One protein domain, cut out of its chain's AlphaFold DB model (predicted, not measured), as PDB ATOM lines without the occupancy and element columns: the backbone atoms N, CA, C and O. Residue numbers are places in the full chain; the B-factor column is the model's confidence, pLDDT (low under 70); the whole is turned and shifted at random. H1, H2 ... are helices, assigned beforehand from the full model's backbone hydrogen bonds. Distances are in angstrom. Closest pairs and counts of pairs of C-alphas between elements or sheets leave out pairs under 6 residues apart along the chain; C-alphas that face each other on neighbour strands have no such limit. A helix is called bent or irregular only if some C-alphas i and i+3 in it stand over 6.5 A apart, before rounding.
ATOM      1  N   SER A 153     214.376 184.985 139.034       80.75
ATOM      2  CA  SER A 153     213.475 183.862 139.319       80.75
ATOM      3  C   SER A 153     212.475 183.554 138.198       80.75
ATOM      4  O   SER A 153     211.815 182.515 138.264       80.75
ATOM      5  N   GLN A 154     212.366 184.411 137.173       71.25
ATOM      6  CA  GLN A 154     211.387 184.261 136.084       71.25
ATOM      7  C   GLN A 154     211.594 182.986 135.245       71.25
ATOM      8  O   GLN A 154     210.611 182.422 134.764       71.25
ATOM      9  N   ASP A 155     212.814 182.434 135.204       64.75
ATOM     10  CA  ASP A 155     213.121 181.109 134.626       64.75
ATOM     11  C   ASP A 155     212.213 179.980 135.161       64.75
ATOM     12  O   ASP A 155     211.950 178.981 134.483       64.75
ATOM     13  N   ASN A 156     211.699 180.123 136.386       65.12
ATOM     14  CA  ASN A 156     210.816 179.130 136.989       65.12
ATOM     15  C   ASN A 156     209.389 179.174 136.422       65.12
ATOM     16  O   ASN A 156     208.688 178.166 136.491       65.12
ATOM     17  N   ILE A 157     208.933 180.297 135.861       70.75
ATOM     18  CA  ILE A 157     207.538 180.454 135.422       70.75
ATOM     19  C   ILE A 157     207.289 179.669 134.133       70.75
ATOM     20  O   ILE A 157     206.347 178.879 134.082       70.75
ATOM     21  N   ALA A 158     208.159 179.799 133.126       71.00
ATOM     22  CA  ALA A 158     208.045 179.030 131.884       71.00
ATOM     23  C   ALA A 158     208.070 177.513 132.142       71.00
ATOM     24  O   ALA A 158     207.270 176.762 131.579       71.00
ATOM     25  N   ARG A 159     208.922 177.055 133.071       74.94
ATOM     26  CA  ARG A 159     208.957 175.648 133.508       74.94
ATOM     27  C   ARG A 159     207.662 175.201 134.179       74.94
ATOM     28  O   ARG A 159     207.238 174.075 133.948       74.94
ATOM     29  N   ARG A 160     207.031 176.059 134.985       76.25
ATOM     30  CA  ARG A 160     205.748 175.768 135.650       76.25
ATOM     31  C   ARG A 160     204.559 175.796 134.687       76.25
ATOM     32  O   ARG A 160     203.631 175.016 134.862       76.25
ATOM     33  N   LEU A 161     204.600 176.641 133.657       82.00
ATOM     34  CA  LEU A 161     203.564 176.718 132.621       82.00
ATOM     35  C   LEU A 161     203.619 175.551 131.629       82.00
ATOM     36  O   LEU A 161     202.595 175.190 131.053       82.00
ATOM     37  N   LYS A 162     204.793 174.945 131.420       84.12
ATOM     38  CA  LYS A 162     204.958 173.875 130.428       84.12
ATOM     39  C   LYS A 162     204.037 172.658 130.674       84.12
ATOM     40  O   LYS A 162     203.328 172.301 129.736       84.12
ATOM     41  N   PRO A 163     203.946 172.075 131.887       88.44
ATOM     42  CA  PRO A 163     203.003 170.987 132.160       88.44
ATOM     43  C   PRO A 163     201.539 171.382 131.944       88.44
ATOM     44  O   PRO A 163     200.756 170.594 131.423       88.44
ATOM     45  N   LEU A 164     201.158 172.613 132.305       89.50
ATOM     46  CA  LEU A 164     199.799 173.124 132.084       89.50
ATOM     47  C   LEU A 164     199.467 173.210 130.593       89.50
ATOM     48  O   LEU A 164     198.386 172.803 130.173       89.50
ATOM     49  N   ARG A 165     200.417 173.681 129.778       90.75
ATOM     50  CA  ARG A 165     200.284 173.698 128.318       90.75
ATOM     51  C   ARG A 165     200.102 172.288 127.755       90.75
ATOM     52  O   ARG A 165     199.253 172.099 126.894       90.75
ATOM     53  N   GLU A 166     200.878 171.313 128.223       92.88
ATOM     54  CA  GLU A 166     200.758 169.914 127.786       92.88
ATOM     55  C   GLU A 166     199.388 169.323 128.157       92.88
ATOM     56  O   GLU A 166     198.734 168.726 127.301       92.88
ATOM     57  N   LYS A 167     198.895 169.573 129.381       93.00
ATOM     58  CA  LYS A 167     197.538 169.184 129.806       93.00
ATOM     59  C   LYS A 167     196.457 169.808 128.908       93.00
ATOM     60  O   LYS A 167     195.549 169.105 128.472       93.00
ATOM     61  N   LEU A 168     196.566 171.105 128.597       93.31
ATOM     62  CA  LEU A 168     195.624 171.808 127.715       93.31
ATOM     63  C   LEU A 168     195.629 171.245 126.292       93.31
ATOM     64  O   LEU A 168     194.565 171.010 125.731       93.31
ATOM     65  N   LEU A 169     196.809 170.981 125.723       93.81
ATOM     66  CA  LEU A 169     196.926 170.370 124.397       93.81
ATOM     67  C   LEU A 169     196.289 168.977 124.360       93.81
ATOM     68  O   LEU A 169     195.598 168.652 123.398       93.81
ATOM     69  N   HIS A 170     196.469 168.175 125.412       92.56
ATOM     70  CA  HIS A 170     195.812 166.873 125.526       92.56
ATOM     71  C   HIS A 170     194.287 166.982 125.604       92.56
ATOM     72  O   HIS A 170     193.597 166.198 124.954       92.56
ATOM     73  N   LEU A 171     193.754 167.943 126.363       93.00
ATOM     74  CA  LEU A 171     192.312 168.186 126.399       93.00
ATOM     75  C   LEU A 171     191.797 168.613 125.025       93.00
ATOM     76  O   LEU A 171     190.857 168.003 124.527       93.00
ATOM     77  N   MET A 172     192.451 169.579 124.373       93.50
ATOM     78  CA  MET A 172     192.073 170.012 123.025       93.50
ATOM     79  C   MET A 172     192.060 168.841 122.037       93.50
ATOM     80  O   MET A 172     191.089 168.678 121.312       93.50
ATOM     81  N   ALA A 173     193.079 167.979 122.064       91.50
ATOM     82  CA  ALA A 173     193.138 166.803 121.199       91.50
ATOM     83  C   ALA A 173     192.005 165.795 121.476       91.50
ATOM     84  O   ALA A 173     191.427 165.259 120.535       91.50
ATOM     85  N   ARG A 174     191.660 165.545 122.751       89.31
ATOM     86  CA  ARG A 174     190.519 164.678 123.118       89.31
ATOM     87  C   ARG A 174     189.189 165.265 122.645       89.31
ATOM     88  O   ARG A 174     188.318 164.511 122.229       89.31
ATOM     89  N   PHE A 175     189.028 166.582 122.747       89.88
ATOM     90  CA  PHE A 175     187.815 167.269 122.314       89.88
ATOM     91  C   PHE A 175     187.664 167.242 120.790       89.88
ATOM     92  O   PHE A 175     186.594 166.901 120.301       89.88
ATOM     93  N   GLU A 176     188.745 167.511 120.053       91.19
ATOM     94  CA  GLU A 176     188.759 167.444 118.586       91.19
ATOM     95  C   GLU A 176     188.423 166.029 118.093       91.19
ATOM     96  O   GLU A 176     187.531 165.850 117.271       91.19
ATOM     97  N   ALA A 177     189.049 165.002 118.680       89.19
ATOM     98  CA  ALA A 177     188.772 163.610 118.329       89.19
ATOM     99  C   ALA A 177     187.308 163.211 118.582       89.19
ATOM    100  O   ALA A 177     186.746 162.433 117.819       89.19
ATOM    101  N   ALA A 178     186.683 163.746 119.633       87.69
ATOM    102  CA  ALA A 178     185.275 163.495 119.924       87.69
ATOM    103  C   ALA A 178     184.320 164.178 118.933       87.69
ATOM    104  O   ALA A 178     183.218 163.681 118.715       87.69
ATOM    105  N   ILE A 179     184.723 165.309 118.344       88.31
ATOM    106  CA  ILE A 179     183.961 165.977 117.283       88.31
ATOM    107  C   ILE A 179     184.094 165.197 115.973       88.31
ATOM    108  O   ILE A 179     183.085 164.915 115.330       88.31
ATOM    109  N   ASP A 180     185.322 164.834 115.600       90.25
ATOM    110  CA  ASP A 180     185.613 164.198 114.312       90.25
ATOM    111  C   ASP A 180     185.172 162.725 114.251       90.25
ATOM    112  O   ASP A 180     184.841 162.224 113.176       90.25
ATOM    113  N   PHE A 181     185.146 162.030 115.395       87.75
ATOM    114  CA  PHE A 181     184.894 160.588 115.492       87.75
ATOM    115  C   PHE A 181     183.884 160.249 116.596       87.75
ATOM    116  O   PHE A 181     184.124 159.379 117.436       87.75
ATOM    117  N   ALA A 182     182.745 160.942 116.605       78.06
ATOM    118  CA  ALA A 182     181.717 160.789 117.639       78.06
ATOM    119  C   ALA A 182     181.195 159.343 117.805       78.06
ATOM    120  O   ALA A 182     180.807 158.964 118.909       78.06
ATOM    121  N   ASP A 183     181.214 158.538 116.737       80.25
ATOM    122  CA  ASP A 183     180.757 157.140 116.760       80.25
ATOM    123  C   ASP A 183     181.836 156.154 117.259       80.25
ATOM    124  O   ASP A 183     181.505 155.077 117.754       80.25
ATOM    125  N   ASP A 184     183.120 156.527 117.176       78.44
ATOM    126  CA  ASP A 184     184.258 155.658 117.515       78.44
ATOM    127  C   ASP A 184     184.917 156.021 118.859       78.44
ATOM    128  O   ASP A 184     185.655 155.217 119.438       78.44
ATOM    129  N   VAL A 185     184.674 157.232 119.376       78.81
ATOM    130  CA  VAL A 185     185.350 157.771 120.562       78.81
ATOM    131  C   VAL A 185     184.343 158.116 121.656       78.81
ATOM    132  O   VAL A 185     183.567 159.063 121.554       78.81
ATOM    133  N   ALA A 186     184.420 157.393 122.777       78.50
ATOM    134  CA  ALA A 186     183.667 157.736 123.977       78.50
ATOM    135  C   ALA A 186     184.210 159.034 124.605       78.50
ATOM    136  O   ALA A 186     185.367 159.099 125.032       78.50
ATOM    137  N   PHE A 187     183.362 160.062 124.684       85.38
ATOM    138  CA  PHE A 187     183.699 161.353 125.282       85.38
ATOM    139  C   PHE A 187     182.911 161.594 126.571       85.38
ATOM    140  O   PHE A 187     181.699 161.813 126.546       85.38
ATOM    141  N   ASP A 188     183.617 161.603 127.701       88.12
ATOM    142  CA  ASP A 188     183.052 161.994 128.990       88.12
ATOM    143  C   ASP A 188     183.198 163.508 129.196       88.12
ATOM    144  O   ASP A 188     184.288 164.048 129.416       88.12
ATOM    145  N   ARG A 189     182.063 164.206 129.121       86.94
ATOM    146  CA  ARG A 189     181.995 165.658 129.290       86.94
ATOM    147  C   ARG A 189     182.291 166.099 130.722       86.94
ATOM    148  O   ARG A 189     182.834 167.188 130.912       86.94
ATOM    149  N   GLU A 190     181.916 165.306 131.718       90.06
ATOM    150  CA  GLU A 190     182.137 165.632 133.126       90.06
ATOM    151  C   GLU A 190     183.615 165.484 133.475       90.06
ATOM    152  O   GLU A 190     184.199 166.427 134.013       90.06
ATOM    153  N   GLU A 191     184.251 164.382 133.059       89.25
ATOM    154  CA  GLU A 191     185.700 164.176 133.204       89.25
ATOM    155  C   GLU A 191     186.489 165.317 132.540       89.25
ATOM    156  O   GLU A 191     187.417 165.882 133.126       89.25
ATOM    157  N   HIS A 192     186.092 165.701 131.323       91.44
ATOM    158  CA  HIS A 192     186.745 166.769 130.574       91.44
ATOM    159  C   HIS A 192     186.621 168.134 131.267       91.44
ATOM    160  O   HIS A 192     187.611 168.857 131.412       91.44
ATOM    161  N   ASN A 193     185.416 168.487 131.724       91.75
ATOM    162  CA  ASN A 193     185.167 169.737 132.439       91.75
ATOM    163  C   ASN A 193     185.925 169.791 133.770       91.75
ATOM    164  O   ASN A 193     186.457 170.840 134.132       91.75
ATOM    165  N   GLU A 194     186.001 168.672 134.487       93.56
ATOM    166  CA  GLU A 194     186.742 168.569 135.740       93.56
ATOM    167  C   GLU A 194     188.252 168.749 135.518       93.56
ATOM    168  O   GLU A 194     188.913 169.502 136.234       93.56
ATOM    169  N   ALA A 195     188.807 168.126 134.475       91.62
ATOM    170  CA  ALA A 195     190.202 168.322 134.097       91.62
ATOM    171  C   ALA A 195     190.499 169.783 133.711       91.62
ATOM    172  O   ALA A 195     191.525 170.332 134.123       91.62
ATOM    173  N   ALA A 196     189.597 170.438 132.972       92.50
ATOM    174  CA  ALA A 196     189.726 171.850 132.620       92.50
ATOM    175  C   ALA A 196     189.669 172.768 133.857       92.50
ATOM    176  O   ALA A 196     190.475 173.695 133.968       92.50
ATOM    177  N   ARG A 197     188.773 172.493 134.818       94.75
ATOM    178  CA  ARG A 197     188.687 173.237 136.087       94.75
ATOM    179  C   ARG A 197     189.972 173.146 136.901       94.75
ATOM    180  O   ARG A 197     190.472 174.177 137.332       94.75
ATOM    181  N   LYS A 198     190.571 171.958 137.021       93.44
ATOM    182  CA  LYS A 198     191.854 171.783 137.729       93.44
ATOM    183  C   LYS A 198     192.979 172.624 137.127       93.44
ATOM    184  O   LYS A 198     193.765 173.227 137.851       93.44
ATOM    185  N   ILE A 199     193.049 172.702 135.796       92.38
ATOM    186  CA  ILE A 199     194.026 173.557 135.101       92.38
ATOM    187  C   ILE A 199     193.769 175.037 135.414       92.38
ATOM    188  O   ILE A 199     194.722 175.787 135.634       92.38
ATOM    189  N   LEU A 200     192.501 175.461 135.442       93.12
ATOM    190  CA  LEU A 200     192.122 176.832 135.778       93.12
ATOM    191  C   LEU A 200     192.521 177.191 137.217       93.12
ATOM    192  O   LEU A 200     193.150 178.225 137.426       93.12
ATOM    193  N   GLU A 201     192.244 176.317 138.184       93.12
ATOM    194  CA  GLU A 201     192.635 176.497 139.589       93.12
ATOM    195  C   GLU A 201     194.162 176.593 139.755       93.12
ATOM    196  O   GLU A 201     194.665 177.482 140.445       93.12
ATOM    197  N   GLU A 202     194.924 175.725 139.073       89.50
ATOM    198  CA  GLU A 202     196.392 175.782 139.062       89.50
ATOM    199  C   GLU A 202     196.899 177.131 138.502       89.50
ATOM    200  O   GLU A 202     197.836 177.721 139.052       89.50
ATOM    201  N   LEU A 203     196.277 177.652 137.438       88.75
ATOM    202  CA  LEU A 203     196.618 178.951 136.846       88.75
ATOM    203  C   LEU A 203     196.266 180.129 137.762       88.75
ATOM    204  O   LEU A 203     197.060 181.065 137.891       88.75
ATOM    205  N   GLU A 204     195.106 180.094 138.417       89.94
ATOM    206  CA  GLU A 204     194.691 181.119 139.376       89.94
ATOM    207  C   GLU A 204     195.631 181.168 140.583       89.94
ATOM    208  O   GLU A 204     196.087 182.249 140.969       89.94
ATOM    209  N   ALA A 205     196.026 180.008 141.111       86.38
ATOM    210  CA  ALA A 205     197.022 179.917 142.173       86.38
ATOM    211  C   ALA A 205     198.380 180.496 141.736       86.38
ATOM    212  O   ALA A 205     199.028 181.230 142.491       86.38
ATOM    213  N   MET A 206     198.815 180.222 140.499       82.44
ATOM    214  CA  MET A 206     200.039 180.818 139.950       82.44
ATOM    215  C   MET A 206     199.936 182.341 139.833       82.44
ATOM    216  O   MET A 206     200.866 183.039 140.244       82.44
ATOM    217  N   LYS A 207     198.812 182.864 139.334       83.50
ATOM    218  CA  LYS A 207     198.558 184.305 139.211       83.50
ATOM    219  C   LYS A 207     198.609 185.009 140.566       83.50
ATOM    220  O   LYS A 207     199.238 186.060 140.686       83.50
ATOM    221  N   GLU A 208     198.007 184.415 141.591       83.19
ATOM    222  CA  GLU A 208     198.011 184.984 142.938       83.19
ATOM    223  C   GLU A 208     199.420 184.963 143.558       83.19
ATOM    224  O   GLU A 208     199.849 185.957 144.150       83.19
ATOM    225  N   SER A 209     200.195 183.891 143.332       75.31
ATOM    226  CA  SER A 209     201.601 183.819 143.766       75.31
ATOM    227  C   SER A 209     202.480 184.888 143.101       75.31
ATOM    228  O   SER A 209     203.290 185.538 143.765       75.31
ATOM    229  N   ALA A 210     202.264 185.147 141.806       69.62
ATOM    230  CA  ALA A 210     202.979 186.182 141.067       69.62
ATOM    231  C   ALA A 210     202.632 187.591 141.576       69.62
ATOM    232  O   ALA A 210     203.522 188.422 141.747       69.62
ATOM    233  N   ARG A 211     201.355 187.849 141.891       67.50
ATOM    234  CA  ARG A 211     200.879 189.143 142.408       67.50
ATOM    235  C   ARG A 211     201.491 189.500 143.762       67.50
ATOM    236  O   ARG A 211     201.805 190.664 144.006       67.50
ATOM    237  N   LYS A 212     201.677 188.513 144.639       66.06
ATOM    238  CA  LYS A 212     202.297 188.716 145.959       66.06
ATOM    239  C   LYS A 212     203.820 188.887 145.871       66.06
ATOM    240  O   LYS A 212     204.450 189.370 146.815       66.06
ATOM    241  N   GLY A 213     204.423 188.560 144.723       57.12
ATOM    242  CA  GLY A 213     205.875 188.523 144.549       57.12
ATOM    243  C   GLY A 213     206.539 187.529 145.504       57.12
ATOM    244  O   GLY A 213     207.690 187.724 145.892       57.12
TER     245      GLY A 213
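Overview. This is residues 153 to 213 of the 289 residues of an uncharacterized protein of Steinernema glaseri (UniProt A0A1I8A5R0). A long helical hairpin: two helices, H1 and H2, lie side by side and run opposite ways, and a loop of residues 181 to 188 joins them at one end of the rod. The pair is loosely packed, with contact along a part of each helix alone, and the first and last printed residues lie at the other end. The printed part has 61 residues, with two named helices in the order H1, H2 and no named strand; the class is all helix. The whole is loose, with a radius of gyration of the C-alphas of 14.8 A, and spans 49 by 20 by 10 A.

Arrangement. H1, residues 155 to 180, touches H2, residues 189 to 212, and the two form a helical hairpin. The closest C-alphas of the two helices are those of Leu 164 and Ile 199, 6.5 A apart. H1 touches H2 with residues 164 to 171 alone, and H2 touches H1 with residues 192 to 199 alone. Their lines stand at a shallow tilt of 20 degrees, opposite ways, and their centres are 12.4 A apart. H1 has a kink of 25 degrees near residue 163, and it is only just irregular: C-alphas 160 and 163 are 6.52 A apart. Every O i to N i+4 pair is within hydrogen-bond range in H2, and 19 of 22 are in H1.

Along the chain. H1 begins with C-alpha 155 at (213.121, 181.109, 134.626) and ends with C-alpha 180 at (185.613, 164.198, 114.312), 38.1 A from first to last C-alpha. H2 measures 35.0 A, from Arg 189 to Lys 212, whose C-alpha is at (202.297, 188.716, 145.959).

Size, cuts and confidence. The two C-alphas farthest apart are those of Asp 183 and Gly 213, 48.9 A. The C-alphas of Ser 153 and Gly 213, the first and last printed, are 10.3 A apart. The printed part has no cut, and the link from H1 to H2, eight residues, is short. The mean pLDDT of the printed part is 84.7; residues 155 to 156 and 210 to 213 are under 70.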